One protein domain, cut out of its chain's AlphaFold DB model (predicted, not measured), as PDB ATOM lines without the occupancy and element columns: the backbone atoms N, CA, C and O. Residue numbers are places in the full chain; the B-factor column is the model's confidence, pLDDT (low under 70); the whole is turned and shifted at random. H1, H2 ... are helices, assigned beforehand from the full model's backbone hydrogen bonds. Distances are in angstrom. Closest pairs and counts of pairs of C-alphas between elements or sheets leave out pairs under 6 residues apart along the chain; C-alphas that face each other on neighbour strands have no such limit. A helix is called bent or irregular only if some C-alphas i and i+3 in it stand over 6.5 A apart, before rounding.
ATOM      1  N   LYS A 145     -14.889  67.922  34.165       88.88
ATOM      2  CA  LYS A 145     -13.468  67.698  33.847       88.88
ATOM      3  C   LYS A 145     -13.169  67.933  32.371       88.88
ATOM      4  O   LYS A 145     -12.176  68.581  32.048       88.88
ATOM      5  N   PHE A 146     -14.037  67.451  31.482       85.56
ATOM      6  CA  PHE A 146     -13.909  67.693  30.050       85.56
ATOM      7  C   PHE A 146     -13.968  69.192  29.733       85.56
ATOM      8  O   PHE A 146     -13.061  69.714  29.091       85.56
ATOM      9  N   VAL A 147     -14.979  69.906  30.236       82.75
ATOM     10  CA  VAL A 147     -15.115  71.354  30.016       82.75
ATOM     11  C   VAL A 147     -13.931  72.116  30.608       82.75
ATOM     12  O   VAL A 147     -13.387  72.989  29.941       82.75
ATOM     13  N   GLN A 148     -13.484  71.778  31.820       82.50
ATOM     14  CA  GLN A 148     -12.342  72.459  32.433       82.50
ATOM     15  C   GLN A 148     -11.019  72.173  31.710       82.50
ATOM     16  O   GLN A 148     -10.165  73.050  31.640       82.50
ATOM     17  N   GLY A 149     -10.843  70.980  31.137       80.69
ATOM     18  CA  GLY A 149      -9.626  70.642  30.401       80.69
ATOM     19  C   GLY A 149      -9.588  71.146  28.968       80.69
ATOM     20  O   GLY A 149      -8.552  71.621  28.512       80.69
ATOM     21  N   TYR A 150     -10.707  71.054  28.258       78.06
ATOM     22  CA  TYR A 150     -10.757  71.288  26.817       78.06
ATOM     23  C   TYR A 150     -11.484  72.577  26.435       78.06
ATOM     24  O   TYR A 150     -11.250  73.093  25.345       78.06
ATOM     25  N   GLY A 151     -12.316  73.138  27.318       71.81
ATOM     26  CA  GLY A 151     -13.086  74.353  27.038       71.81
ATOM     27  C   GLY A 151     -12.212  75.571  26.729       71.81
ATOM     28  O   GLY A 151     -12.580  76.385  25.884       71.81
ATOM     29  N   TYR A 152     -11.024  75.649  27.338       71.75
ATOM     30  CA  TYR A 152     -10.068  76.750  27.151       71.75
ATOM     31  C   TYR A 152      -9.152  76.584  25.932       71.75
ATOM     32  O   TYR A 152      -8.401  77.499  25.602       71.75
ATOM     33  N   LEU A 153      -9.175  75.428  25.266       71.69
ATOM     34  CA  LEU A 153      -8.289  75.163  24.139       71.69
ATOM     35  C   LEU A 153      -8.855  75.798  22.869       71.69
ATOM     36  O   LEU A 153      -9.649  75.171  22.165       71.69
ATOM     37  N   LEU A 154      -8.425  77.027  22.555       71.50
ATOM     38  CA  LEU A 154      -8.819  77.706  21.317       71.50
ATOM     39  C   LEU A 154      -8.552  76.825  20.091       71.50
ATOM     40  O   LEU A 154      -9.404  76.737  19.207       71.50
ATOM     41  N   THR A 155      -7.414  76.125  20.051       71.06
ATOM     42  CA  THR A 155      -7.087  75.260  18.914       71.06
ATOM     43  C   THR A 155      -8.103  74.144  18.720       71.06
ATOM     44  O   THR A 155      -8.406  73.808  17.578       71.06
ATOM     45  N   THR A 156      -8.682  73.600  19.799       71.62
ATOM     46  CA  THR A 156      -9.795  72.647  19.679       71.62
ATOM     47  C   THR A 156     -10.909  73.286  18.865       71.62
ATOM     48  O   THR A 156     -11.288  72.749  17.834       71.62
ATOM     49  N   TRP A 157     -11.383  74.466  19.266       72.06
ATOM     50  CA  TRP A 157     -12.482  75.158  18.590       72.06
ATOM     51  C   TRP A 157     -12.167  75.490  17.134       72.06
ATOM     52  O   TRP A 157     -13.016  75.312  16.264       72.06
ATOM     53  N   ILE A 158     -10.933  75.906  16.858       72.50
ATOM     54  CA  ILE A 158     -10.464  76.176  15.501       72.50
ATOM     55  C   ILE A 158     -10.465  74.906  14.653       72.50
ATOM     56  O   ILE A 158     -10.977  74.923  13.535       72.50
ATOM     57  N   LEU A 159      -9.953  73.796  15.182       75.50
ATOM     58  CA  LEU A 159      -9.991  72.512  14.500       75.50
ATOM     59  C   LEU A 159     -11.433  72.070  14.223       75.50
ATOM     60  O   LEU A 159     -11.735  71.670  13.100       75.50
ATOM     61  N   LEU A 160     -12.327  72.154  15.216       72.75
ATOM     62  CA  LEU A 160     -13.740  71.799  15.038       72.75
ATOM     63  C   LEU A 160     -14.386  72.671  13.955       72.75
ATOM     64  O   LEU A 160     -15.118  72.152  13.115       72.75
ATOM     65  N   LEU A 161     -14.078  73.971  13.929       75.00
ATOM     66  CA  LEU A 161     -14.558  74.890  12.902       75.00
ATOM     67  C   LEU A 161     -14.008  74.529  11.513       75.00
ATOM     68  O   LEU A 161     -14.780  74.478  10.562       75.00
ATOM     69  N   VAL A 162     -12.720  74.199  11.383       73.81
ATOM     70  CA  VAL A 162     -12.123  73.735  10.114       73.81
ATOM     71  C   VAL A 162     -12.802  72.458   9.611       73.81
ATOM     72  O   VAL A 162     -13.161  72.371   8.435       73.81
ATOM     73  N   LEU A 163     -13.018  71.479  10.494       72.88
ATOM     74  CA  LEU A 163     -13.703  70.228  10.158       72.88
ATOM     75  C   LEU A 163     -15.166  70.471   9.765       72.88
ATOM     76  O   LEU A 163     -15.662  69.876   8.804       72.88
ATOM     77  N   PHE A 164     -15.857  71.362  10.479       74.38
ATOM     78  CA  PHE A 164     -17.221  71.769  10.156       74.38
ATOM     79  C   PHE A 164     -17.292  72.436   8.783       74.38
ATOM     80  O   PHE A 164     -18.103  72.041   7.946       74.38
ATOM     81  N   LEU A 165     -16.415  73.402   8.517       74.06
ATOM     82  CA  LEU A 165     -16.353  74.094   7.238       74.06
ATOM     83  C   LEU A 165     -16.109  73.099   6.099       74.06
ATOM     84  O   LEU A 165     -16.849  73.120   5.112       74.06
ATOM     85  N   ASP A 166     -15.110  72.216   6.214       73.69
ATOM     86  CA  ASP A 166     -14.837  71.224   5.163       73.69
ATOM     87  C   ASP A 166     -16.054  70.328   4.911       73.69
ATOM     88  O   ASP A 166     -16.407  70.013   3.773       73.69
ATOM     89  N   SER A 167     -16.786  70.013   5.975       71.38
ATOM     90  CA  SER A 167     -18.017  69.255   5.860       71.38
ATOM     91  C   SER A 167     -19.117  69.993   5.096       71.38
ATOM     92  O   SER A 167     -19.732  69.420   4.190       71.38
ATOM     93  N   VAL A 168     -19.343  71.272   5.411       73.06
ATOM     94  CA  VAL A 168     -20.287  72.131   4.680       73.06
ATOM     95  C   VAL A 168     -19.891  72.217   3.209       73.06
ATOM     96  O   VAL A 168     -20.741  72.081   2.332       73.06
ATOM     97  N   ARG A 169     -18.595  72.348   2.910       75.62
ATOM     98  CA  ARG A 169     -18.090  72.343   1.534       75.62
ATOM     99  C   ARG A 169     -18.465  71.056   0.794       75.62
ATOM    100  O   ARG A 169     -18.903  71.127  -0.357       75.62
ATOM    101  N   VAL A 170     -18.284  69.886   1.411       74.31
ATOM    102  CA  VAL A 170     -18.637  68.598   0.788       74.31
ATOM    103  C   VAL A 170     -20.136  68.521   0.479       74.31
ATOM    104  O   VAL A 170     -20.507  67.996  -0.573       74.31
ATOM    105  N   LEU A 171     -20.988  69.069   1.349       72.62
ATOM    106  CA  LEU A 171     -22.437  69.134   1.135       72.62
ATOM    107  C   LEU A 171     -22.809  70.117   0.011       72.62
ATOM    108  O   LEU A 171     -23.559  69.760  -0.897       72.62
ATOM    109  N   LEU A 172     -22.232  71.322   0.022       74.69
ATOM    110  CA  LEU A 172     -22.533  72.394  -0.935       74.69
ATOM    111  C   LEU A 172     -21.945  72.175  -2.332       74.69
ATOM    112  O   LEU A 172     -22.421  72.788  -3.286       74.69
ATOM    113  N   LYS A 173     -20.963  71.276  -2.497       70.00
ATOM    114  CA  LYS A 173     -20.402  70.918  -3.814       70.00
ATOM    115  C   LYS A 173     -21.484  70.497  -4.825       70.00
ATOM    116  O   LYS A 173     -21.254  70.608  -6.023       70.00
ATOM    117  N   LYS A 174     -22.640  70.013  -4.356       66.44
ATOM    118  CA  LYS A 174     -23.784  69.655  -5.208       66.44
ATOM    119  C   LYS A 174     -24.649  70.845  -5.650       66.44
ATOM    120  O   LYS A 174     -25.350  70.705  -6.640       66.44
ATOM    121  N   ALA A 175     -24.632  71.965  -4.926       64.69
ATOM    122  CA  ALA A 175     -25.623  73.037  -5.068       64.69
ATOM    123  C   ALA A 175     -25.093  74.316  -5.738       64.69
ATOM    124  O   ALA A 175     -25.876  75.161  -6.152       64.69
ATOM    125  N   LEU A 176     -23.775  74.494  -5.826       60.34
ATOM    126  CA  LEU A 176     -23.157  75.771  -6.192       60.34
ATOM    127  C   LEU A 176     -21.972  75.558  -7.144       60.34
ATOM    128  O   LEU A 176     -21.304  74.519  -7.113       60.34
ATOM    129  N   THR A 177     -21.690  76.559  -7.986       65.88
ATOM    130  CA  THR A 177     -20.600  76.506  -8.970       65.88
ATOM    131  C   THR A 177     -19.255  76.287  -8.280       65.88
ATOM    132  O   THR A 177     -18.872  76.968  -7.325       65.88
ATOM    133  N   ALA A 178     -18.511  75.296  -8.775       65.31
ATOM    134  CA  ALA A 178     -17.376  74.731  -8.059       65.31
ATOM    135  C   ALA A 178     -16.225  75.722  -7.802       65.31
ATOM    136  O   ALA A 178     -15.385  75.424  -6.958       65.31
ATOM    137  N   ASN A 179     -16.163  76.866  -8.489       72.12
ATOM    138  CA  ASN A 179     -15.041  77.804  -8.400       72.12
ATOM    139  C   ASN A 179     -15.203  78.852  -7.285       72.12
ATOM    140  O   ASN A 179     -14.238  79.090  -6.560       72.12
ATOM    141  N   LEU A 180     -16.402  79.418  -7.079       72.19
ATOM    142  CA  LEU A 180     -16.622  80.448  -6.051       72.19
ATOM    143  C   LEU A 180     -16.507  79.871  -4.632       72.19
ATOM    144  O   LEU A 180     -15.809  80.438  -3.792       72.19
ATOM    145  N   ILE A 181     -17.103  78.694  -4.381       68.19
ATOM    146  CA  ILE A 181     -16.973  78.012  -3.080       68.19
ATOM    147  C   ILE A 181     -15.508  77.710  -2.771       68.19
ATOM    148  O   ILE A 181     -15.070  77.907  -1.642       68.19
ATOM    149  N   ARG A 182     -14.739  77.215  -3.751       67.25
ATOM    150  CA  ARG A 182     -13.323  76.879  -3.535       67.25
ATOM    151  C   ARG A 182     -12.518  78.108  -3.115       67.25
ATOM    152  O   ARG A 182     -11.689  77.985  -2.215       67.25
ATOM    153  N   TRP A 183     -12.771  79.260  -3.734       73.31
ATOM    154  CA  TRP A 183     -12.103  80.519  -3.403       73.31
ATOM    155  C   TRP A 183     -12.476  81.029  -2.014       73.31
ATOM    156  O   TRP A 183     -11.582  81.230  -1.195       73.31
ATOM    157  N   LEU A 184     -13.774  81.154  -1.718       73.81
ATOM    158  CA  LEU A 184     -14.249  81.599  -0.402       73.81
ATOM    159  C   LEU A 184     -13.746  80.684   0.717       73.81
ATOM    160  O   LEU A 184     -13.268  81.158   1.742       73.81
ATOM    161  N   PHE A 185     -13.769  79.371   0.493       69.69
ATOM    162  CA  PHE A 185     -13.251  78.405   1.452       69.69
ATOM    163  C   PHE A 185     -11.750  78.571   1.695       69.69
ATOM    164  O   PHE A 185     -11.302  78.586   2.837       69.69
ATOM    165  N   SER A 186     -10.963  78.710   0.625       66.19
ATOM    166  CA  SER A 186      -9.510  78.881   0.735       66.19
ATOM    167  C   SER A 186      -9.161  80.181   1.460       66.19
ATOM    168  O   SER A 186      -8.272  80.183   2.308       66.19
ATOM    169  N   LEU A 187      -9.907  81.259   1.198       74.69
ATOM    170  CA  LEU A 187      -9.763  82.530   1.902       74.69
ATOM    171  C   LEU A 187     -10.058  82.379   3.401       74.69
ATOM    172  O   LEU A 187      -9.247  82.806   4.219       74.69
ATOM    173  N   ILE A 188     -11.164  81.719   3.765       77.12
ATOM    174  CA  ILE A 188     -11.511  81.449   5.170       77.12
ATOM    175  C   ILE A 188     -10.396  80.647   5.850       77.12
ATOM    176  O   ILE A 188      -9.964  81.012   6.938       77.12
ATOM    177  N   MET A 189      -9.872  79.605   5.203       67.12
ATOM    178  CA  MET A 189      -8.788  78.789   5.760       67.12
ATOM    179  C   MET A 189      -7.494  79.586   5.983       67.12
ATOM    180  O   MET A 189      -6.834  79.419   7.012       67.12
ATOM    181  N   VAL A 190      -7.134  80.479   5.055       69.31
ATOM    182  CA  VAL A 190      -5.968  81.368   5.195       69.31
ATOM    183  C   VAL A 190      -6.176  82.360   6.339       69.31
ATOM    184  O   VAL A 190      -5.295  82.495   7.187       69.31
ATOM    185  N   LEU A 191      -7.349  82.994   6.416       73.19
ATOM    186  CA  LEU A 191      -7.693  83.914   7.504       73.19
ATOM    187  C   LEU A 191      -7.676  83.208   8.861       73.19
ATOM    188  O   LEU A 191      -7.082  83.718   9.805       73.19
ATOM    189  N   MET A 192      -8.242  82.002   8.952       68.06
ATOM    190  CA  MET A 192      -8.197  81.188  10.167       68.06
ATOM    191  C   MET A 192      -6.763  80.853  10.575       68.06
ATOM    192  O   MET A 192      -6.424  80.971  11.746       68.06
ATOM    193  N   THR A 193      -5.897  80.503   9.621       63.91
ATOM    194  CA  THR A 193      -4.472  80.261   9.896       63.91
ATOM    195  C   THR A 193      -3.785  81.527  10.416       63.91
ATOM    196  O   THR A 193      -3.041  81.466  11.393       63.91
ATOM    197  N   GLY A 194      -4.079  82.685   9.819       69.44
ATOM    198  CA  GLY A 194      -3.596  83.985  10.287       69.44
ATOM    199  C   GLY A 194      -4.054  84.307  11.710       69.44
ATOM    200  O   GLY A 194      -3.238  84.732  12.523       69.44
ATOM    201  N   ILE A 195      -5.318  84.023  12.043       69.25
ATOM    202  CA  ILE A 195      -5.864  84.173  13.400       69.25
ATOM    203  C   ILE A 195      -5.142  83.243  14.379       69.25
ATOM    204  O   ILE A 195      -4.756  83.712  15.444       69.25
ATOM    205  N   ILE A 196      -4.893  81.972  14.028       63.59
ATOM    206  CA  ILE A 196      -4.123  81.037  14.877       63.59
ATOM    207  C   ILE A 196      -2.732  81.604  15.175       63.59
ATOM    208  O   ILE A 196      -2.321  81.646  16.331       63.59
ATOM    209  N   VAL A 197      -2.005  82.048  14.142       64.62
ATOM    210  CA  VAL A 197      -0.630  82.559  14.277       64.62
ATOM    211  C   VAL A 197      -0.597  83.866  15.069       64.62
ATOM    212  O   VAL A 197       0.244  84.036  15.952       64.62
ATOM    213  N   TYR A 198      -1.524  84.783  14.785       67.88
ATOM    214  CA  TYR A 198      -1.652  86.047  15.505       67.88
ATOM    215  C   TYR A 198      -2.000  85.819  16.975       67.88
ATOM    216  O   TYR A 198      -1.347  86.384  17.855       67.88
ATOM    217  N   TYR A 199      -2.976  84.947  17.241       62.44
ATOM    218  CA  TYR A 199      -3.369  84.555  18.586       62.44
ATOM    219  C   TYR A 199      -2.196  83.920  19.329       62.44
ATOM    220  O   TYR A 199      -1.877  84.359  20.421       62.44
ATOM    221  N   TRP A 200      -1.472  82.978  18.716       61.38
ATOM    222  CA  TRP A 200      -0.277  82.367  19.311       61.38
ATOM    223  C   TRP A 200       0.787  83.403  19.704       61.38
ATOM    224  O   TRP A 200       1.378  83.313  20.779       61.38
ATOM    225  N   LYS A 201       1.001  84.422  18.859       61.38
ATOM    226  CA  LYS A 201       1.940  85.519  19.130       61.38
ATOM    227  C   LYS A 201       1.487  86.405  20.298       61.38
ATOM    228  O   LYS A 201       2.325  86.830  21.087       61.38
ATOM    229  N   THR A 202       0.191  86.694  20.407       60.06
ATOM    230  CA  THR A 202      -0.364  87.562  21.465       60.06
ATOM    231  C   THR A 202      -0.561  86.827  22.793       60.06
ATOM    232  O   THR A 202      -0.318  87.395  23.855       60.06
ATOM    233  N   TYR A 203      -0.910  85.539  22.757       56.88
ATOM    234  CA  TYR A 203      -1.183  84.709  23.935       56.88
ATOM    235  C   TYR A 203       0.052  84.214  24.686       56.88
ATOM    236  O   TYR A 203      -0.079  83.650  25.773       56.88
ATOM    237  N   LEU A 204       1.255  84.459  24.163       54.59
ATOM    238  CA  LEU A 204       2.474  84.251  24.936       54.59
ATOM    239  C   LEU A 204       2.675  85.328  26.023       54.59
ATOM    240  O   LEU A 204       3.596  85.172  26.819       54.59
ATOM    241  N   MET A 205       1.859  86.401  26.064       43.38
ATOM    242  CA  MET A 205       2.156  87.580  26.895       43.38
ATOM    243  C   MET A 205       1.155  87.962  28.001       43.38
ATOM    244  O   MET A 205       1.654  88.281  29.071       43.38
ATOM    245  N   ALA A 206      -0.179  87.915  27.875       50.72
ATOM    246  CA  ALA A 206      -1.068  88.192  29.030       50.72
ATOM    247  C   ALA A 206      -2.565  87.946  28.734       50.72
ATOM    248  O   ALA A 206      -3.037  88.232  27.641       50.72
ATOM    249  N   ASP A 207      -3.306  87.483  29.748       55.66
ATOM    250  CA  ASP A 207      -4.763  87.654  29.932       55.66
ATOM    251  C   ASP A 207      -5.778  86.872  29.076       55.66
ATOM    252  O   ASP A 207      -6.790  87.385  28.598       55.66
ATOM    253  N   VAL A 208      -5.625  85.547  29.054       52.03
ATOM    254  CA  VAL A 208      -6.679  84.586  28.645       52.03
ATOM    255  C   VAL A 208      -7.917  84.637  29.554       52.03
ATOM    256  O   VAL A 208      -9.038  84.334  29.138       52.03
ATOM    257  N   LEU A 209      -7.714  85.003  30.822       54.28
ATOM    258  CA  LEU A 209      -8.725  84.884  31.867       54.28
ATOM    259  C   LEU A 209      -9.912  85.835  31.629       54.28
ATOM    260  O   LEU A 209     -11.051  85.453  31.885       54.28
ATOM    261  N   HIS A 210      -9.658  87.026  31.070       56.06
ATOM    262  CA  HIS A 210     -10.665  88.079  30.928       56.06
ATOM    263  C   HIS A 210     -11.632  87.842  29.753       56.06
ATOM    264  O   HIS A 210     -12.848  87.993  29.894       56.06
ATOM    265  N   PHE A 211     -11.121  87.370  28.612       53.72
ATOM    266  CA  PHE A 211     -11.953  87.028  27.450       53.72
ATOM    267  C   PHE A 211     -12.879  85.834  27.738       53.72
ATOM    268  O   PHE A 211     -14.034  85.804  27.307       53.72
ATOM    269  N   TYR A 212     -12.416  84.864  28.535       53.47
ATOM    270  CA  TYR A 212     -13.216  83.689  28.881       53.47
ATOM    271  C   TYR A 212     -14.296  83.976  29.932       53.47
ATOM    272  O   TYR A 212     -15.391  83.417  29.842       53.47
ATOM    273  N   THR A 213     -14.054  84.870  30.898       58.41
ATOM    274  CA  THR A 213     -15.120  85.333  31.808       58.41
ATOM    275  C   THR A 213     -16.286  85.970  31.052       58.41
ATOM    276  O   THR A 213     -17.433  85.821  31.466       58.41
ATOM    277  N   ILE A 214     -16.018  86.593  29.901       56.78
ATOM    278  CA  ILE A 214     -17.042  87.191  29.038       56.78
ATOM    279  C   ILE A 214     -17.761  86.119  28.198       56.78
ATOM    280  O   ILE A 214     -18.984  86.150  28.093       56.78
ATOM    281  N   LEU A 215     -17.048  85.123  27.650       53.94
ATOM    282  CA  LEU A 215     -17.667  84.060  26.838       53.94
ATOM    283  C   LEU A 215     -18.391  82.965  27.649       53.94
ATOM    284  O   LEU A 215     -19.303  82.321  27.144       53.94
ATOM    285  N   SER A 216     -18.004  82.689  28.893       54.12
ATOM    286  CA  SER A 216     -18.545  81.544  29.652       54.12
ATOM    287  C   SER A 216     -19.827  81.834  30.445       54.12
ATOM    288  O   SER A 216     -20.434  80.904  30.991       54.12
ATOM    289  N   SER A 217     -20.257  83.098  30.496       58.22
ATOM    290  CA  SER A 217     -21.385  83.554  31.318       58.22
ATOM    291  C   SER A 217     -22.761  83.350  30.673       58.22
ATOM    292  O   SER A 217     -23.764  83.386  31.384       58.22
ATOM    293  N   THR A 218     -22.847  83.065  29.368       60.25
ATOM    294  CA  THR A 218     -24.141  82.895  28.683       60.25
ATOM    295  C   THR A 218     -24.434  81.432  28.342       60.25
ATOM    296  O   THR A 218     -23.620  80.698  27.779       60.25
ATOM    297  N   THR A 219     -25.648  80.986  28.670       69.19
ATOM    298  CA  THR A 219     -26.184  79.654  28.332       69.19
ATOM    299  C   THR A 219     -26.121  79.360  26.832       69.19
ATOM    300  O   THR A 219     -25.861  78.221  26.447       69.19
ATOM    301  N   ALA A 220     -26.276  80.379  25.984       57.78
ATOM    302  CA  ALA A 220     -26.180  80.265  24.529       57.78
ATOM    303  C   ALA A 220     -24.809  79.753  24.050       57.78
ATOM    304  O   ALA A 220     -24.744  78.897  23.167       57.78
ATOM    305  N   ILE A 221     -23.714  80.205  24.670       62.75
ATOM    306  CA  ILE A 221     -22.361  79.785  24.279       62.75
ATOM    307  C   ILE A 221     -22.128  78.310  24.625       62.75
ATOM    308  O   ILE A 221     -21.531  77.584  23.832       62.75
ATOM    309  N   ARG A 222     -22.683  77.817  25.740       62.97
ATOM    310  CA  ARG A 222     -22.615  76.387  26.097       62.97
ATOM    311  C   ARG A 222     -23.338  75.502  25.079       62.97
ATOM    312  O   ARG A 222     -22.810  74.465  24.687       62.97
ATOM    313  N   TRP A 223     -24.519  75.916  24.618       65.81
ATOM    314  CA  TRP A 223     -25.262  75.190  23.583       65.81
ATOM    315  C   TRP A 223     -24.550  75.213  22.231       65.81
ATOM    316  O   TRP A 223     -24.488  74.188  21.554       65.81
ATOM    317  N   PHE A 224     -23.948  76.343  21.864       63.88
ATOM    318  CA  PHE A 224     -23.141  76.450  20.653       63.88
ATOM    319  C   PHE A 224     -21.907  75.534  20.695       63.88
ATOM    320  O   PHE A 224     -21.620  74.829  19.730       63.88
ATOM    321  N   GLN A 225     -21.219  75.468  21.837       63.84
ATOM    322  CA  GLN A 225     -20.104  74.545  22.067       63.84
ATOM    323  C   GLN A 225     -20.527  73.075  21.933       63.84
ATOM    324  O   GLN A 225     -19.848  72.298  21.263       63.84
ATOM    325  N   LEU A 226     -21.669  72.697  22.519       67.50
ATOM    326  CA  LEU A 226     -22.237  71.350  22.395       67.50
ATOM    327  C   LEU A 226     -22.576  71.002  20.944       67.50
ATOM    328  O   LEU A 226     -22.243  69.912  20.480       67.50
ATOM    329  N   LEU A 227     -23.190  71.937  20.218       67.50
ATOM    330  CA  LEU A 227     -23.509  71.775  18.805       67.50
ATOM    331  C   LEU A 227     -22.237  71.590  17.967       67.50
ATOM    332  O   LEU A 227     -22.187  70.682  17.140       67.50
ATOM    333  N   LEU A 228     -21.192  72.389  18.205       63.16
ATOM    334  CA  LEU A 228     -19.910  72.253  17.509       63.16
ATOM    335  C   LEU A 228     -19.236  70.908  17.787       63.16
ATOM    336  O   LEU A 228     -18.742  70.280  16.853       63.16
ATOM    337  N   ILE A 229     -19.243  70.433  19.036       66.81
ATOM    338  CA  ILE A 229     -18.703  69.112  19.390       66.81
ATOM    339  C   ILE A 229     -19.504  68.007  18.692       66.81
ATOM    340  O   ILE A 229     -18.917  67.122  18.069       66.81
ATOM    341  N   ALA A 230     -20.837  68.069  18.747       66.69
ATOM    342  CA  ALA A 230     -21.705  67.095  18.095       66.69
ATOM    343  C   ALA A 230     -21.465  67.063  16.578       66.69
ATOM    344  O   ALA A 230     -21.271  65.991  16.006       66.69
ATOM    345  N   LEU A 231     -21.386  68.227  15.930       59.72
ATOM    346  CA  LEU A 231     -21.107  68.338  14.498       59.72
ATOM    347  C   LEU A 231     -19.704  67.834  14.144       59.72
ATOM    348  O   LEU A 231     -19.540  67.116  13.161       59.72
ATOM    349  N   ALA A 232     -18.698  68.130  14.961       59.78
ATOM    350  CA  ALA A 232     -17.332  67.675  14.732       59.78
ATOM    351  C   ALA A 232     -17.113  66.177  14.994       59.78
ATOM    352  O   ALA A 232     -16.116  65.618  14.544       59.78
ATOM    353  N   ILE A 233     -18.033  65.502  15.682       66.44
ATOM    354  CA  ILE A 233     -18.020  64.040  15.803       66.44
ATOM    355  C   ILE A 233     -18.852  63.423  14.678       66.44
ATOM    356  O   ILE A 233     -18.361  62.582  13.923       66.44
ATOM    357  N   VAL A 234     -20.111  63.844  14.541       65.31
ATOM    358  CA  VAL A 234     -21.084  63.233  13.629       65.31
ATOM    359  C   VAL A 234     -20.662  63.412  12.178       65.31
ATOM    360  O   VAL A 234     -20.687  62.451  11.405       65.31
ATOM    361  N   VAL A 235     -20.239  64.617  11.795       63.00
ATOM    362  CA  VAL A 235     -20.036  64.938  10.385       63.00
ATOM    363  C   VAL A 235     -18.734  64.342   9.840       63.00
ATOM    364  O   VAL A 235     -18.804  63.649   8.824       63.00
ATOM    365  N   PRO A 236     -17.577  64.437  10.523       61.16
ATOM    366  CA  PRO A 236     -16.379  63.704  10.121       61.16
ATOM    367  C   PRO A 236     -16.577  62.186  10.121       61.16
ATOM    368  O   PRO A 236     -16.090  61.518   9.214       61.16
ATOM    369  N   THR A 237     -17.342  61.627  11.067       65.62
ATOM    370  CA  THR A 237     -17.651  60.184  11.083       65.62
ATOM    371  C   THR A 237     -18.494  59.779   9.873       65.62
ATOM    372  O   THR A 237     -18.182  58.796   9.195       65.62
ATOM    373  N   TYR A 238     -19.532  60.554   9.555       68.50
ATOM    374  CA  TYR A 238     -20.369  60.345   8.375       68.50
ATOM    375  C   TYR A 238     -19.570  60.480   7.071       68.50
ATOM    376  O   TYR A 238     -19.648  59.626   6.184       68.50
ATOM    377  N   LEU A 239     -18.746  61.522   6.954       65.06
ATOM    378  CA  LEU A 239     -17.923  61.771   5.771       65.06
ATOM    379  C   LEU A 239     -16.791  60.752   5.620       65.06
ATOM    380  O   LEU A 239     -16.496  60.336   4.497       65.06
ATOM    381  N   SER A 240     -16.197  60.299   6.726       67.88
ATOM    382  CA  SER A 240     -15.195  59.233   6.740       67.88
ATOM    383  C   SER A 240     -15.793  57.902   6.288       67.88
ATOM    384  O   SER A 240     -15.167  57.205   5.493       67.88
ATOM    385  N   ARG A 241     -17.005  57.545   6.743       69.25
ATOM    386  CA  ARG A 241     -17.702  56.325   6.288       69.25
ATOM    387  C   ARG A 241     -17.971  56.333   4.787       69.25
ATOM    388  O   ARG A 241     -17.851  55.300   4.143       69.25
ATOM    389  N   ASN A 242     -18.260  57.504   4.230       70.12
ATOM    390  CA  ASN A 242     -18.518  57.670   2.802       70.12
ATOM    391  C   ASN A 242     -17.241  57.852   1.958       70.12
ATOM    392  O   ASN A 242     -17.344  58.148   0.768       70.12
ATOM    393  N   GLY A 243     -16.047  57.731   2.557       68.75
ATOM    394  CA  GLY A 243     -14.765  57.897   1.862       68.75
ATOM    395  C   GLY A 243     -14.512  59.315   1.340       68.75
ATOM    396  O   GLY A 243     -13.697  59.501   0.441       68.75
ATOM    397  N   ARG A 244     -15.228  60.319   1.867       67.69
ATOM    398  CA  ARG A 244     -15.201  61.702   1.360       67.69
ATOM    399  C   ARG A 244     -14.243  62.620   2.107       67.69
ATOM    400  O   ARG A 244     -13.972  63.711   1.619       67.69
ATOM    401  N   MET A 245     -13.734  62.202   3.264       65.69
ATOM    402  CA  MET A 245     -12.679  62.947   3.949       65.69
ATOM    403  C   MET A 245     -11.324  62.632   3.321       65.69
ATOM    404  O   MET A 245     -10.884  61.483   3.299       65.69
ATOM    405  N   HIS A 246     -10.662  63.672   2.821       63.25
ATOM    406  CA  HIS A 246      -9.361  63.553   2.164       63.25
ATOM    407  C   HIS A 246      -8.192  63.430   3.144       63.25
ATOM    408  O   HIS A 246      -7.124  62.955   2.761       63.25
ATOM    409  N   VAL A 247      -8.381  63.827   4.405       67.19
ATOM    410  CA  VAL A 247      -7.321  63.822   5.413       67.19
ATOM    411  C   VAL A 247      -7.599  62.741   6.448       67.19
ATOM    412  O   VAL A 247      -8.628  62.754   7.124       67.19
ATOM    413  N   LYS A 248      -6.656  61.808   6.587       75.62
ATOM    414  CA  LYS A 248      -6.618  60.866   7.706       75.62
ATOM    415  C   LYS A 248      -5.729  61.450   8.791       75.62
ATOM    416  O   LYS A 248      -4.616  61.878   8.501       75.62
ATOM    417  N   ALA A 249      -6.211  61.457  10.028       77.00
ATOM    418  CA  ALA A 249      -5.365  61.815  11.153       77.00
ATOM    419  C   ALA A 249      -4.222  60.807  11.294       77.00
ATOM    420  O   ALA A 249      -4.507  59.606  11.284       77.00
ATOM    421  N   PRO A 250      -2.961  61.262  11.448       82.44
ATOM    422  CA  PRO A 250      -1.870  60.374  11.811       82.44
ATOM    423  C   PRO A 250      -2.256  59.585  13.062       82.44
ATOM    424  O   PRO A 250      -2.678  60.169  14.063       82.44
ATOM    425  N   GLU A 251      -2.110  58.263  13.023       82.56
ATOM    426  CA  GLU A 251      -2.594  57.372  14.082       82.56
ATOM    427  C   GLU A 251      -1.976  57.728  15.439       82.56
ATOM    428  O   GLU A 251      -2.642  57.668  16.471       82.56
ATOM    429  N   ILE A 252      -0.720  58.185  15.441       83.88
ATOM    430  CA  ILE A 252      -0.026  58.631  16.651       83.88
ATOM    431  C   ILE A 252      -0.703  59.835  17.319       83.88
ATOM    432  O   ILE A 252      -0.759  59.890  18.545       83.88
ATOM    433  N   PHE A 253      -1.267  60.776  16.555       84.44
ATOM    434  CA  PHE A 253      -1.983  61.921  17.126       84.44
ATOM    435  C   PHE A 253      -3.292  61.484  17.770       84.44
ATOM    436  O   PHE A 253      -3.639  61.985  18.835       84.44
ATOM    437  N   VAL A 254      -3.970  60.499  17.178       83.12
ATOM    438  CA  VAL A 254      -5.179  59.901  17.754       83.12
ATOM    439  C   VAL A 254      -4.849  59.200  19.076       83.12
ATOM    440  O   VAL A 254      -5.523  59.430  20.077       83.12
ATOM    441  N   LEU A 255      -3.776  58.405  19.117       86.31
ATOM    442  CA  LEU A 255      -3.329  57.730  20.341       86.31
ATOM    443  C   LEU A 255      -2.942  58.727  21.444       86.31
ATOM    444  O   LEU A 255      -3.339  58.549  22.595       86.31
ATOM    445  N   LEU A 256      -2.208  59.789  21.101       86.56
ATOM    446  CA  LEU A 256      -1.858  60.849  22.050       86.56
ATOM    447  C   LEU A 256      -3.103  61.586  22.555       86.56
ATOM    448  O   LEU A 256      -3.236  61.775  23.763       86.56
ATOM    449  N   PHE A 257      -4.028  61.939  21.657       85.50
ATOM    450  CA  PHE A 257      -5.297  62.573  22.013       85.50
ATOM    451  C   PHE A 257      -6.061  61.732  23.039       85.50
ATOM    452  O   PHE A 257      -6.397  62.230  24.113       85.50
ATOM    453  N   PHE A 258      -6.271  60.441  22.759       86.50
ATOM    454  CA  PHE A 258      -6.986  59.556  23.679       86.50
ATOM    455  C   PHE A 258      -6.244  59.349  24.997       86.50
ATOM    456  O   PHE A 258      -6.890  59.330  26.041       86.50
ATOM    457  N   ASN A 259      -4.911  59.250  24.988       89.62
ATOM    458  CA  ASN A 259      -4.134  59.130  26.221       89.62
ATOM    459  C   ASN A 259      -4.434  60.296  27.174       89.62
ATOM    460  O   ASN A 259      -4.806  60.084  28.327       89.62
ATOM    461  N   PHE A 260      -4.309  61.530  26.693       87.31
ATOM    462  CA  PHE A 260      -4.531  62.706  27.530       87.31
ATOM    463  C   PHE A 260      -6.012  62.971  27.813       87.31
ATOM    464  O   PHE A 260      -6.318  63.517  28.874       87.31
ATOM    465  N   LEU A 261      -6.924  62.554  26.929       86.56
ATOM    466  CA  LEU A 261      -8.361  62.558  27.211       86.56
ATOM    467  C   LEU A 261      -8.679  61.668  28.406       86.56
ATOM    468  O   LEU A 261      -9.295  62.135  29.359       86.56
ATOM    469  N   ILE A 262      -8.195  60.425  28.406       88.75
ATOM    470  CA  ILE A 262      -8.409  59.495  29.517       88.75
ATOM    471  C   ILE A 262      -7.785  60.048  30.805       88.75
ATOM    472  O   ILE A 262      -8.457  60.070  31.834       88.75
ATOM    473  N   VAL A 263      -6.550  60.573  30.757       88.75
ATOM    474  CA  VAL A 263      -5.933  61.229  31.929       88.75
ATOM    475  C   VAL A 263      -6.814  62.361  32.450       88.75
ATOM    476  O   VAL A 263      -7.062  62.428  33.651       88.75
ATOM    477  N   THR A 264      -7.306  63.233  31.571       86.50
ATOM    478  CA  THR A 264      -8.127  64.388  31.957       86.50
ATOM    479  C   THR A 264      -9.452  63.961  32.586       86.50
ATOM    480  O   THR A 264      -9.863  64.542  33.585       86.50
ATOM    481  N   LEU A 265     -10.097  62.925  32.042       88.12
ATOM    482  CA  LEU A 265     -11.365  62.399  32.551       88.12
ATOM    483  C   LEU A 265     -11.208  61.671  33.893       88.12
ATOM    484  O   LEU A 265     -12.062  61.794  34.772       88.12
ATOM    485  N   LEU A 266     -10.113  60.932  34.080       88.94
ATOM    486  CA  LEU A 266      -9.844  60.242  35.343       88.94
ATOM    487  C   LEU A 266      -9.363  61.199  36.433       88.94
ATOM    488  O   LEU A 266      -9.743  61.044  37.591       88.94
ATOM    489  N   THR A 267      -8.567  62.200  36.068       86.81
ATOM    490  CA  THR A 267      -8.000  63.180  37.002       86.81
ATOM    491  C   THR A 267      -8.721  64.521  36.878       86.81
ATOM    492  O   THR A 267      -9.944  64.541  36.817       86.81
ATOM    493  N   CYS A 268      -8.015  65.644  36.859       80.81
ATOM    494  CA  CYS A 268      -8.587  66.946  36.550       80.81
ATOM    495  C   CYS A 268      -7.664  67.702  35.602       80.81
ATOM    496  O   CYS A 268      -6.455  67.459  35.544       80.81
ATOM    497  N   ALA A 269      -8.221  68.700  34.934       70.38
ATOM    498  CA  ALA A 269      -7.456  69.699  34.218       70.38
ATOM    499  C   ALA A 269      -7.852  71.072  34.755       70.38
ATOM    500  O   ALA A 269      -8.767  71.714  34.253       70.38
ATOM    501  N   ASP A 270      -7.192  71.488  35.831       70.69
ATOM    502  CA  ASP A 270      -7.430  72.795  36.429       70.69
ATOM    503  C   ASP A 270      -6.394  73.801  35.931       70.69
ATOM    504  O   ASP A 270      -5.234  73.729  36.313       70.69
ATOM    505  N   HIS A 271      -6.796  74.738  35.079       64.25
ATOM    506  CA  HIS A 271      -5.894  75.738  34.511       64.25
ATOM    507  C   HIS A 271      -5.385  76.770  35.532       64.25
ATOM    508  O   HIS A 271      -4.351  77.381  35.264       64.25
ATOM    509  N   THR A 272      -6.070  76.974  36.668       64.06
ATOM    510  CA  THR A 272      -5.731  78.055  37.612       64.06
ATOM    511  C   THR A 272      -4.690  77.642  38.645       64.06
ATOM    512  O   THR A 272      -3.796  78.424  38.950       64.06
ATOM    513  N   ILE A 273      -4.778  76.419  39.174       57.47
ATOM    514  CA  ILE A 273      -3.882  75.941  40.243       57.47
ATOM    515  C   ILE A 273      -2.670  75.201  39.657       57.47
ATOM    516  O   ILE A 273      -1.567  75.267  40.193       57.47
ATOM    517  N   TYR A 274      -2.848  74.538  38.513       53.84
ATOM    518  CA  TYR A 274      -1.784  73.856  37.786       53.84
ATOM    519  C   TYR A 274      -2.040  74.024  36.296       53.84
ATOM    520  O   TYR A 274      -2.732  73.161  35.770       53.84
ATOM    521  N   PRO A 275      -1.502  75.038  35.582       57.97
ATOM    522  CA  PRO A 275      -1.720  75.176  34.140       57.97
ATOM    523  C   PRO A 275      -1.424  73.834  33.484       57.97
ATOM    524  O   PRO A 275      -0.265  73.410  33.421       57.97
ATOM    525  N   SER A 276      -2.500  73.110  33.156       61.84
ATOM    526  CA  SER A 276      -2.434  71.655  33.203       61.84
ATOM    527  C   SER A 276      -1.401  71.223  32.187       61.84
ATOM    528  O   SER A 276      -1.529  71.474  30.986       61.84
ATOM    529  N   ARG A 277      -0.327  70.596  32.677       67.56
ATOM    530  CA  ARG A 277       0.764  70.109  31.824       67.56
ATOM    531  C   ARG A 277       0.248  69.110  30.779       67.56
ATOM    532  O   ARG A 277       1.005  68.748  29.877       67.56
ATOM    533  N   TYR A 278      -0.993  68.644  30.927       74.75
ATOM    534  CA  TYR A 278      -1.733  67.787  30.008       74.75
ATOM    535  C   TYR A 278      -2.451  68.618  28.942       74.75
ATOM    536  O   TYR A 278      -2.296  68.342  27.758       74.75
ATOM    537  N   VAL A 279      -3.135  69.690  29.351       71.75
ATOM    538  CA  VAL A 279      -3.858  70.613  28.461       71.75
ATOM    539  C   VAL A 279      -2.913  71.269  27.457       71.75
ATOM    540  O   VAL A 279      -3.211  71.271  26.270       71.75
ATOM    541  N   LYS A 280      -1.721  71.715  27.880       76.56
ATOM    542  CA  LYS A 280      -0.730  72.301  26.952       76.56
ATOM    543  C   LYS A 280      -0.227  71.312  25.895       76.56
ATOM    544  O   LYS A 280      -0.026  71.686  24.746       76.56
ATOM    545  N   VAL A 281      -0.011  70.048  26.274       78.50
ATOM    546  CA  VAL A 281       0.398  69.019  25.301       78.50
ATOM    547  C   VAL A 281      -0.747  68.702  24.353       78.50
ATOM    548  O   VAL A 281      -0.514  68.528  23.163       78.50
ATOM    549  N   MET A 282      -1.978  68.669  24.861       79.56
ATOM    550  CA  MET A 282      -3.157  68.490  24.026       79.56
ATOM    551  C   MET A 282      -3.341  69.612  23.023       79.56
ATOM    552  O   MET A 282      -3.551  69.324  21.850       79.56
ATOM    553  N   ASP A 283      -3.196  70.860  23.455       76.56
ATOM    554  CA  ASP A 283      -3.231  72.009  22.559       76.56
ATOM    555  C   ASP A 283      -2.175  71.869  21.459       76.56
ATOM    556  O   ASP A 283      -2.485  71.956  20.278       76.56
ATOM    557  N   PHE A 284      -0.946  71.504  21.829       77.56
ATOM    558  CA  PHE A 284       0.126  71.268  20.866       77.56
ATOM    559  C   PHE A 284      -0.189  70.141  19.866       77.56
ATOM    560  O   PHE A 284       0.030  70.302  18.666       77.56
ATOM    561  N   VAL A 285      -0.745  69.014  20.322       80.88
ATOM    562  CA  VAL A 285      -1.175  67.916  19.435       80.88
ATOM    563  C   VAL A 285      -2.276  68.387  18.483       80.88
ATOM    564  O   VAL A 285      -2.231  68.073  17.293       80.88
ATOM    565  N   LEU A 286      -3.238  69.169  18.973       80.06
ATOM    566  CA  LEU A 286      -4.310  69.736  18.156       80.06
ATOM    567  C   LEU A 286      -3.781  70.757  17.146       80.06
ATOM    568  O   LEU A 286      -4.256  70.773  16.012       80.06
ATOM    569  N   ILE A 287      -2.768  71.548  17.507       77.00
ATOM    570  CA  ILE A 287      -2.082  72.468  16.591       77.00
ATOM    571  C   ILE A 287      -1.418  71.674  15.474       77.00
ATOM    572  O   ILE A 287      -1.682  71.932  14.301       77.00
ATOM    573  N   LEU A 288      -0.603  70.671  15.815       78.75
ATOM    574  CA  LEU A 288       0.064  69.830  14.820       78.75
ATOM    575  C   LEU A 288      -0.941  69.135  13.903       78.75
ATOM    576  O   LEU A 288      -0.729  69.065  12.692       78.75
ATOM    577  N   PHE A 289      -2.051  68.656  14.462       81.75
ATOM    578  CA  PHE A 289      -3.116  68.048  13.684       81.75
ATOM    579  C   PHE A 289      -3.797  69.057  12.750       81.75
ATOM    580  O   PHE A 289      -3.981  68.761  11.572       81.75
ATOM    581  N   THR A 290      -4.088  70.266  13.233       78.38
ATOM    582  CA  THR A 290      -4.664  71.356  12.431       78.38
ATOM    583  C   THR A 290      -3.731  71.749  11.288       78.38
ATOM    584  O   THR A 290      -4.152  71.800  10.135       78.38
ATOM    585  N   VAL A 291      -2.438  71.943  11.563       76.56
ATOM    586  CA  VAL A 291      -1.424  72.262  10.546       76.56
ATOM    587  C   VAL A 291      -1.306  71.141   9.514       76.56
ATOM    588  O   VAL A 291      -1.297  71.407   8.309       76.56
ATOM    589  N   HIS A 292      -1.251  69.885   9.964       82.69
ATOM    590  CA  HIS A 292      -1.212  68.722   9.079       82.69
ATOM    591  C   HIS A 292      -2.450  68.656   8.178       82.69
ATOM    592  O   HIS A 292      -2.334  68.396   6.976       82.69
ATOM    593  N   TYR A 293      -3.625  68.933   8.745       81.31
ATOM    594  CA  TYR A 293      -4.889  68.961   8.023       81.31
ATOM    595  C   TYR A 293      -4.903  70.038   6.944       81.31
ATOM    596  O   TYR A 293      -5.115  69.727   5.772       81.31
ATOM    597  N   ILE A 294      -4.603  71.283   7.320       76.62
ATOM    598  CA  ILE A 294      -4.556  72.429   6.405       76.62
ATOM    599  C   ILE A 294      -3.552  72.166   5.279       76.62
ATOM    600  O   ILE A 294      -3.872  72.362   4.110       76.62
ATOM    601  N   SER A 295      -2.365  71.651   5.603       78.38
ATOM    602  CA  SER A 295      -1.328  71.346   4.609       78.38
ATOM    603  C   SER A 295      -1.787  70.281   3.612       78.38
ATOM    604  O   SER A 295      -1.692  70.472   2.398       78.38
ATOM    605  N   SER A 296      -2.339  69.170   4.112       80.44
ATOM    606  CA  SER A 296      -2.841  68.069   3.277       80.44
ATOM    607  C   SER A 296      -3.992  68.519   2.377       80.44
ATOM    608  O   SER A 296      -4.070  68.155   1.198       80.44
ATOM    609  N   PHE A 297      -4.866  69.362   2.921       77.00
ATOM    610  CA  PHE A 297      -5.966  69.969   2.197       77.00
ATOM    611  C   PHE A 297      -5.472  70.885   1.068       77.00
ATOM    612  O   PHE A 297      -5.880  70.707  -0.083       77.00
ATOM    613  N   THR A 298      -4.549  71.805   1.358       76.62
ATOM    614  CA  THR A 298      -3.975  72.731   0.368       76.62
ATOM    615  C   THR A 298      -3.301  71.976  -0.777       76.62
ATOM    616  O   THR A 298      -3.570  72.258  -1.945       76.62
ATOM    617  N   VAL A 299      -2.503  70.944  -0.476       80.44
ATOM    618  CA  VAL A 299      -1.867  70.095  -1.502       80.44
ATOM    619  C   VAL A 299      -2.909  69.416  -2.396       80.44
ATOM    620  O   VAL A 299      -2.747  69.369  -3.617       80.44
ATOM    621  N   THR A 300      -3.995  68.907  -1.812       78.00
ATOM    622  CA  THR A 300      -5.080  68.258  -2.567       78.00
ATOM    623  C   THR A 300      -5.787  69.251  -3.490       78.00
ATOM    624  O   THR A 300      -6.066  68.943  -4.651       78.00
ATOM    625  N   MET A 301      -6.018  70.471  -3.004       71.88
ATOM    626  CA  MET A 301      -6.664  71.542  -3.761       71.88
ATOM    627  C   MET A 301      -5.842  72.016  -4.956       71.88
ATOM    628  O   MET A 301      -6.408  72.236  -6.024       71.88
ATOM    629  N   VAL A 302      -4.520  72.103  -4.812       77.56
ATOM    630  CA  VAL A 302      -3.615  72.479  -5.910       77.56
ATOM    631  C   VAL A 302      -3.545  71.390  -6.989       77.56
ATOM    632  O   VAL A 302      -3.435  71.700  -8.175       77.56
ATOM    633  N   LYS A 303      -3.646  70.105  -6.619       78.75
ATOM    634  CA  LYS A 303      -3.546  68.985  -7.577       78.75
ATOM    635  C   LYS A 303      -4.806  68.773  -8.426       78.75
ATOM    636  O   LYS A 303      -4.682  68.359  -9.578       78.75
ATOM    637  N   LEU A 304      -5.997  69.057  -7.893       74.12
ATOM    638  CA  LEU A 304      -7.283  68.797  -8.561       74.12
ATOM    639  C   LEU A 304      -7.411  69.444  -9.962       74.12
ATOM    640  O   LEU A 304      -7.714  68.716 -10.908       74.12
ATOM    641  N   PRO A 305      -7.133  70.750 -10.157       72.94
ATOM    642  CA  PRO A 305      -7.239  71.388 -11.475       72.94
ATOM    643  C   PRO A 305      -6.268  70.824 -12.517       72.94
ATOM    644  O   PRO A 305      -6.567  70.846 -13.709       72.94
ATOM    645  N   ARG A 306      -5.102  70.322 -12.085       72.50
ATOM    646  CA  ARG A 306      -4.094  69.754 -12.989       72.50
ATOM    647  C   ARG A 306      -4.550  68.411 -13.560       72.50
ATOM    648  O   ARG A 306      -4.330  68.164 -14.736       72.50
ATOM    649  N   MET A 307      -5.208  67.575 -12.752       69.06
ATOM    650  CA  MET A 307      -5.764  66.302 -13.231       69.06
ATOM    651  C   MET A 307      -6.950  66.505 -14.175       69.06
ATOM    652  O   MET A 307      -7.052  65.795 -15.164       69.06
ATOM    653  N   GLN A 308      -7.816  67.491 -13.907       75.38
ATOM    654  CA  GLN A 308      -8.952  67.782 -14.792       75.38
ATOM    655  C   GLN A 308      -8.482  68.205 -16.192       75.38
ATOM    656  O   GLN A 308      -8.946  67.638 -17.172       75.38
ATOM    657  N   ARG A 309      -7.470  69.081 -16.289       77.81
ATOM    658  CA  ARG A 309      -6.894  69.482 -17.588       77.81
ATOM    659  C   ARG A 309      -6.222  68.340 -18.357       77.81
ATOM    660  O   ARG A 309      -6.241  68.361 -19.577       77.81
ATOM    661  N   MET A 310      -5.627  67.362 -17.667       77.38
ATOM    662  CA  MET A 310      -5.037  66.188 -18.332       77.38
ATOM    663  C   MET A 310      -6.100  65.241 -18.903       77.38
ATOM    664  O   MET A 310      -5.819  64.553 -19.872       77.38
ATOM    665  N   ASN A 311      -7.310  65.220 -18.339       78.12
ATOM    666  CA  ASN A 311      -8.407  64.399 -18.860       78.12
ATOM    667  C   ASN A 311      -9.212  65.100 -19.971       78.12
ATOM    668  O   ASN A 311      -9.928  64.427 -20.703       78.12
ATOM    669  N   GLU A 312      -9.134  66.430 -20.073       81.69
ATOM    670  CA  GLU A 312      -9.834  67.228 -21.096       81.69
ATOM    671  C   GLU A 312      -9.034  67.375 -22.405       81.69
ATOM    672  O   GLU A 312      -9.625  67.696 -23.430       81.69
ATOM    673  N   ASN A 313      -7.726  67.085 -22.386       75.44
ATOM    674  CA  ASN A 313      -6.852  67.038 -23.565       75.44
ATOM    675  C   ASN A 313      -6.312  65.604 -23.782       75.44
ATOM    676  O   ASN A 313      -5.151  65.360 -23.438       75.44
TER     677      ASN A 313
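This is residues 145 to 313 of the 314 residues of an uncharacterized protein of Flavobacteriales bacterium (UniProt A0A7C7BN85). Three long helices, H2, H3 and arm H7a, make a loose up-and-down bundle, each running against the one before it in the chain, with H5 crossing H2 steeply and H6 packed on H7a as a hairpin. The short H1 packs on H6, H4 lies past the end of H3, and residues 302 to 313, of which 302 to 312 belong to the nearly straight H7, stick out and add to the length. You have 169 printed residues with seven named helices, H1 to H7 in order, and no named strand, so look for an all-helix domain. It is compact, with a radius of gyration of the C-alphas of 17.9 A, and spans 64 by 30 by 30 A.

Find C-alpha 145 at (-13.468, 67.698, 33.847), where H1, residues 145 to 150, begins. H2, residues 154 to 172, runs 26.7 A, and H3, residues 178 to 203, starts at (-17.376, 74.731, -8.059) and runs 37.2 A. Then come H4, residues 208 to 215, H5, residues 219 to 241, 33.2 A long, and H6, residues 251 to 266, 22.6 A long. H7, residues 279 to 312, was assigned as one helix by its hydrogen bonds but is bent: C-alphas 302 and 305 are 6.7 A apart. Its arm H7a, residues 279 to 302, runs 34.4 A; its arm H7b, residues 305 to 312, ends with C-alpha 312 at (-9.834, 67.228, -21.096).

Begin at the hub, H2, which touches three helices. H2 and H3 form a helical hairpin at a shallow tilt of 1 degree, closest at the C-alphas of Arg 169 and Ile 181, 7.4 A. With residues 160 to 167 alone, H2 touches H5 at a steep tilt of 55 degrees; the closest C-alphas are those of Leu 160 and Ala 232, 5.5 A. H2 touches H7a the same way at a shallow 29 degrees, closest at the C-alphas of Leu 159 and Thr 290, 5.8 A. H3 and H7a are close but not clearly touching, the C-alphas of Met 189 and Ile 294 being 7.7 A apart. Farther out, H6 and H7a form a second hairpin at a shallow 30 degrees, closest at the C-alphas of Phe 253 and Val 285, 6.5 A. H1 touches H6 at the C-alphas of Lys 145 and Leu 265, 5.8 A. H3 and H4 meet only through their link, and H5 and H6 are apart. Every O i to N i+4 pair is within hydrogen-bond range in H1, H2, H4, H6, H7a and H7b; look for 21 of 22 in H3 and 18 of 19 in H5.

The C-alphas farthest apart are those of Ile 273 and Asn 313, 64.5 A. The printed part has no cut, and the link H6 to H7, residues 267 to 278, is long. The mean pLDDT of the printed part is 71.2, with 74 residues under 70, among them 192 to 241.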